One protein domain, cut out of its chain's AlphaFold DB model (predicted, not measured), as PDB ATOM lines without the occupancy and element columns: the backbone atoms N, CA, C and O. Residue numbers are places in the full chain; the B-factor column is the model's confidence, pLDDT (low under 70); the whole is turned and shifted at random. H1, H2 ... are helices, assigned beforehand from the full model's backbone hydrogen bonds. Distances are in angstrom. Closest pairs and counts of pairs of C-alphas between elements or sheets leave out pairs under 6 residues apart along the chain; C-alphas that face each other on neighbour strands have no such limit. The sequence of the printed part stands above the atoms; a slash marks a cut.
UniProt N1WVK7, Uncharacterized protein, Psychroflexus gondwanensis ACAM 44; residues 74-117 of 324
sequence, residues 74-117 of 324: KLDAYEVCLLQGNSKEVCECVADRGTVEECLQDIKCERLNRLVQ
ATOM      1  N   LYS A  74      64.516 109.637  89.614       89.69
ATOM      2  CA  LYS A  74      64.477 110.632  88.547       89.69
ATOM      3  C   LYS A  74      63.400 110.221  87.560       89.69
ATOM      4  O   LYS A  74      63.064 109.060  87.440       89.69
ATOM      5  N   LEU A  75      62.828 111.220  86.900       89.69
ATOM      6  CA  LEU A  75      61.994 110.971  85.736       89.69
ATOM      7  C   LEU A  75      62.871 111.191  84.514       89.69
ATOM      8  O   LEU A  75      63.374 112.303  84.306       89.69
ATOM      9  N   ASP A  76      63.089 110.138  83.741       90.38
ATOM     10  CA  ASP A  76      63.726 110.262  82.438       90.38
ATOM     11  C   ASP A  76      62.729 110.750  81.365       90.38
ATOM     12  O   ASP A  76      61.543 110.979  81.616       90.38
ATOM     13  N   ALA A  77      63.222 110.984  80.145       87.00
ATOM     14  CA  ALA A  77      62.387 111.491  79.056       87.00
ATOM     15  C   ALA A  77      61.248 110.521  78.673       87.00
ATOM     16  O   ALA A  77      60.176 110.975  78.271       87.00
ATOM     17  N   TYR A  78      61.460 109.211  78.835       90.25
ATOM     18  CA  TYR A  78      60.463 108.177  78.570       90.25
ATOM     19  C   TYR A  78      59.342 108.222  79.615       90.25
ATOM     20  O   TYR A  78      58.160 108.256  79.270       90.25
ATOM     21  N   GLU A  79      59.701 108.297  80.894       90.56
ATOM     22  CA  GLU A  79      58.759 108.345  82.016       90.56
ATOM     23  C   GLU A  79      57.933 109.636  82.018       90.56
ATOM     24  O   GLU A  79      56.712 109.593  82.192       90.56
ATOM     25  N   VAL A  80      58.561 110.786  81.734       89.50
ATOM     26  CA  VAL A  80      57.843 112.060  81.549       89.50
ATOM     27  C   VAL A  80      56.858 111.970  80.382       89.50
ATOM     28  O   VAL A  80      55.724 112.435  80.501       89.50
ATOM     29  N   CYS A  81      57.264 111.359  79.269       88.19
ATOM     30  CA  CYS A  81      56.403 111.179  78.105       88.19
ATOM     31  C   CYS A  81      55.179 110.297  78.417       88.19
ATOM     32  O   CYS A  81      54.059 110.652  78.040       88.19
ATOM     33  N   LEU A  82      55.358 109.196  79.159       86.25
ATOM     34  CA  LEU A  82      54.254 108.324  79.574       86.25
ATOM     35  C   LEU A  82      53.295 109.027  80.538       86.25
ATOM     36  O   LEU A  82      52.080 108.876  80.422       86.25
ATOM     37  N   LEU A  83      53.821 109.827  81.470       87.12
ATOM     38  CA  LEU A  83      53.010 110.631  82.391       87.12
ATOM     39  C   LEU A  83      52.123 111.652  81.670       87.12
ATOM     40  O   LEU A  83      51.069 112.020  82.186       87.12
ATOM     41  N   GLN A  84      52.528 112.096  80.480       86.19
ATOM     42  CA  GLN A  84      51.729 112.964  79.614       86.19
ATOM     43  C   GLN A  84      50.645 112.202  78.829       86.19
ATOM     44  O   GLN A  84      49.881 112.823  78.095       86.19
ATOM     45  N   GLY A  85      50.540 110.879  79.006       79.69
ATOM     46  CA  GLY A  85      49.517 110.033  78.388       79.69
ATOM     47  C   GLY A  85      49.885 109.494  77.004       79.69
ATOM     48  O   GLY A  85      49.022 108.934  76.330       79.69
ATOM     49  N   ASN A  86      51.138 109.651  76.573       82.12
ATOM     50  CA  ASN A  86      51.601 109.119  75.294       82.12
ATOM     51  C   ASN A  86      51.771 107.592  75.344       82.12
ATOM     52  O   ASN A  86      51.908 106.988  76.412       82.12
ATOM     53  N   SER A  87      51.782 106.958  74.170       81.50
ATOM     54  CA  SER A  87      52.033 105.521  74.070       81.50
ATOM     55  C   SER A  87      53.496 105.191  74.372       81.50
ATOM     56  O   SER A  87      54.399 106.011  74.203       81.50
ATOM     57  N   LYS A  88      53.745 103.941  74.771       84.50
ATOM     58  CA  LYS A  88      55.101 103.429  74.986       84.50
ATOM     59  C   LYS A  88      56.001 103.604  73.754       84.50
ATOM     60  O   LYS A  88      57.146 103.997  73.916       84.50
ATOM     61  N   GLU A  89      55.471 103.366  72.555       82.00
ATOM     62  CA  GLU A  89      56.201 103.495  71.283       82.00
ATOM     63  C   GLU A  89      56.688 104.940  71.058       82.00
ATOM     64  O   GLU A  89      57.862 105.166  70.772       82.00
ATOM     65  N   VAL A  90      55.819 105.932  71.304       82.81
ATOM     66  CA  VAL A  90      56.180 107.361  71.231       82.81
ATOM     67  C   VAL A  90      57.274 107.684  72.239       82.81
ATOM     68  O   VAL A  90      58.255 108.348  71.909       82.81
ATOM     69  N   CYS A  91      57.137 107.189  73.465       86.25
ATOM     70  CA  CYS A  91      58.087 107.497  74.523       86.25
ATOM     71  C   CYS A  91      59.445 106.827  74.322       86.25
ATOM     72  O   CYS A  91      60.459 107.421  74.690       86.25
ATOM     73  N   GLU A  92      59.492 105.628  73.733       88.44
ATOM     74  CA  GLU A  92      60.748 104.976  73.338       88.44
ATOM     75  C   GLU A  92      61.497 105.838  72.311       88.44
ATOM     76  O   GLU A  92      62.684 106.102  72.490       88.44
ATOM     77  N   CYS A  93      60.797 106.383  71.312       87.62
ATOM     78  CA  CYS A  93      61.396 107.304  70.345       87.62
ATOM     79  C   CYS A  93      61.889 108.620  70.989       87.62
ATOM     80  O   CYS A  93      62.994 109.090  70.700       87.62
ATOM     81  N   VAL A  94      61.119 109.203  71.916       88.62
ATOM     82  CA  VAL A  94      61.519 110.438  72.621       88.62
ATOM     83  C   VAL A  94      62.786 110.217  73.455       88.62
ATOM     84  O   VAL A  94      63.666 111.082  73.503       88.62
ATOM     85  N   ALA A  95      62.924 109.044  74.080       87.62
ATOM     86  CA  ALA A  95      64.119 108.677  74.839       87.62
ATOM     87  C   ALA A  95      65.393 108.671  73.972       87.62
ATOM     88  O   ALA A  95      66.469 109.049  74.448       87.62
ATOM     89  N   ASP A  96      65.256 108.341  72.686       84.12
ATOM     90  CA  ASP A  96      66.335 108.310  71.694       84.12
ATOM     91  C   ASP A  96      66.657 109.685  71.064       84.12
ATOM     92  O   ASP A  96      67.486 109.775  70.152       84.12
ATOM     93  N   ARG A  97      66.136 110.777  71.659       75.25
ATOM     94  CA  ARG A  97      66.354 112.209  71.339       75.25
ATOM     95  C   ARG A  97      65.424 112.825  70.287       75.25
ATOM     96  O   ARG A  97      65.753 113.901  69.785       75.25
ATOM     97  N   GLY A  98      64.288 112.203  69.982       79.50
ATOM     98  CA  GLY A  98      63.215 112.852  69.221       79.50
ATOM     99  C   GLY A  98      62.369 113.794  70.084       79.50
ATOM    100  O   GLY A  98      62.324 113.673  71.312       79.50
ATOM    101  N   THR A  99      61.679 114.745  69.458       86.19
ATOM    102  CA  THR A  99      60.532 115.415  70.091       86.19
ATOM    103  C   THR A  99      59.292 114.514  70.035       86.19
ATOM    104  O   THR A  99      59.209 113.618  69.200       86.19
ATOM    105  N   VAL A 100      58.307 114.737  70.917       82.94
ATOM    106  CA  VAL A 100      57.042 113.965  70.908       82.94
ATOM    107  C   VAL A 100      56.354 114.052  69.543       82.94
ATOM    108  O   VAL A 100      55.847 113.051  69.053       82.94
ATOM    109  N   GLU A 101      56.373 115.231  68.925       81.00
ATOM    110  CA  GLU A 101      55.742 115.497  67.632       81.00
ATOM    111  C   GLU A 101      56.445 114.765  66.482       81.00
ATOM    112  O   GLU A 101      55.787 114.060  65.721       81.00
ATOM    113  N   GLU A 102      57.780 114.829  66.417       80.25
ATOM    114  CA  GLU A 102      58.570 114.052  65.450       80.25
ATOM    115  C   GLU A 102      58.319 112.548  65.612       80.25
ATOM    116  O   GLU A 102      58.046 111.857  64.638       80.25
ATOM    117  N   CYS A 103      58.321 112.049  66.850       82.81
ATOM    118  CA  CYS A 103      58.083 110.638  67.131       82.81
ATOM    119  C   CYS A 103      56.670 110.186  66.763       82.81
ATOM    120  O   CYS A 103      56.492 109.103  66.211       82.81
ATOM    121  N   LEU A 104      55.652 111.001  67.050       80.56
ATOM    122  CA  LEU A 104      54.280 110.722  66.633       80.56
ATOM    123  C   LEU A 104      54.176 110.657  65.110       80.56
ATOM    124  O   LEU A 104      53.548 109.736  64.588       80.56
ATOM    125  N   GLN A 105      54.807 111.597  64.409       79.56
ATOM    126  CA  GLN A 105      54.799 111.645  62.953       79.56
ATOM    127  C   GLN A 105      55.520 110.440  62.332       79.56
ATOM    128  O   GLN A 105      54.982 109.798  61.426       79.56
ATOM    129  N   ASP A 106      56.691 110.084  62.857       79.38
ATOM    130  CA  ASP A 106      57.452 108.919  62.410       79.38
ATOM    131  C   ASP A 106      56.645 107.634  62.625       79.38
ATOM    132  O   ASP A 106      56.475 106.850  61.695       79.38
ATOM    133  N   ILE A 107      56.031 107.459  63.800       82.50
ATOM    134  CA  ILE A 107      55.199 106.287  64.106       82.50
ATOM    135  C   ILE A 107      53.984 106.203  63.175       82.50
ATOM    136  O   ILE A 107      53.652 105.121  62.683       82.50
ATOM    137  N   LYS A 108      53.314 107.327  62.902       84.19
ATOM    138  CA  LYS A 108      52.178 107.398  61.972       84.19
ATOM    139  C   LYS A 108      52.574 106.940  60.564       84.19
ATOM    140  O   LYS A 108      51.959 106.019  60.011       84.19
ATOM    141  N   CYS A 109      53.654 107.496  60.018       87.62
ATOM    142  CA  CYS A 109      54.162 107.104  58.706       87.62
ATOM    143  C   CYS A 109      54.708 105.665  58.688       87.62
ATOM    144  O   CYS A 109      54.467 104.931  57.730       87.62
ATOM    145  N   GLU A 110      55.379 105.200  59.742       85.69
ATOM    146  CA  GLU A 110      55.851 103.815  59.869       85.69
ATOM    147  C   GLU A 110      54.696 102.811  59.887       85.69
ATOM    148  O   GLU A 110      54.757 101.765  59.230       85.69
ATOM    149  N   ARG A 111      53.612 103.139  60.593       85.88
ATOM    150  CA  ARG A 111      52.380 102.344  60.622       85.88
ATOM    151  C   ARG A 111      51.773 102.227  59.227       85.88
ATOM    152  O   ARG A 111      51.346 101.133  58.849       85.88
ATOM    153  N   LEU A 112      51.726 103.305  58.445       88.81
ATOM    154  CA  LEU A 112      51.302 103.233  57.042       88.81
ATOM    155  C   LEU A 112      52.292 102.419  56.194       88.81
ATOM    156  O   LEU A 112      51.875 101.551  55.431       88.81
ATOM    157  N   ASN A 113      53.596 102.641  56.356       86.25
ATOM    158  CA  ASN A 113      54.629 101.935  55.600       86.25
ATOM    159  C   ASN A 113      54.561 100.422  55.806       86.25
ATOM    160  O   ASN A 113      54.634  99.664  54.840       86.25
ATOM    161  N   ARG A 114      54.336  99.969  57.042       83.69
ATOM    162  CA  ARG A 114      54.134  98.549  57.345       83.69
ATOM    163  C   ARG A 114      52.932  97.980  56.596       83.69
ATOM    164  O   ARG A 114      53.020  96.877  56.075       83.69
ATOM    165  N   LEU A 115      51.835  98.733  56.485       84.69
ATOM    166  CA  LEU A 115      50.640  98.296  55.759       84.69
ATOM    167  C   LEU A 115      50.921  98.058  54.263       84.69
ATOM    168  O   LEU A 115      50.423  97.086  53.692       84.69
ATOM    169  N   VAL A 116      51.712  98.933  53.637       85.50
ATOM    170  CA  VAL A 116      51.953  98.919  52.182       85.50
ATOM    171  C   VAL A 116      53.110  98.018  51.751       85.50
ATOM    172  O   VAL A 116      53.253  97.733  50.561       85.50
ATOM    173  N   GLN A 117      53.929  97.552  52.694       83.81
ATOM    174  CA  GLN A 117      55.015  96.618  52.420       83.81
ATOM    175  C   GLN A 117      54.493  95.261  51.917       83.81
ATOM    176  O   GLN A 117      53.392  94.811  52.237       83.81
TER     177      GLN A 117
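This is residues 74 to 117 of the 324 residues of an uncharacterized protein of Psychroflexus gondwanensis ACAM 44 (UniProt N1WVK7). Two short helices, H1 and H2, fold back on each other as a small hairpin head; the longer H3 packs on H2 with residues 100 to 107, and residues 108 to 117, of which 108 to 116 belong to H3, stick out as an arm. The printed part has 44 residues with three named helices, H1, H2, H3 in chain order, and no named strand: all helix. It is only just loose, close to compact, with a radius of gyration of the C-alphas of 11.2 A and spans of 40 by 18 by 13 A.

H1, residues 77 to 83, begins at C-alpha 77 (62.387, 111.491, 79.056) and is 10.0 A long. H2, residues 88 to 95, is 10.4 A long. H3, residues 100 to 116, is 24.6 A long and ends at C-alpha 116 (51.953, 98.919, 52.182).

H1 and H2 touch as a hairpin, opposite ways at 36 degrees, only just a steep tilt; their closest C-alphas, Tyr 78 and Cys 91, are 4.7 A apart. H3 touches H2 with residues 100 to 107 alone, closest at the C-alphas of Val 90 and Cys 103, 5.6 A, at a steep tilt of 52 degrees, opposite ways. H1 and H3 are close but not clearly touching, 7.7 A between the C-alphas of Cys 81 and Val 100. In H1, H2 and H3 every O i to N i+4 pair is within hydrogen-bond range.

The farthest C-alphas, Lys 74 and Val 116, are 40.2 A apart. The printed part has no cut, both links are tight, and no printed residue is under 70 in pLDDT.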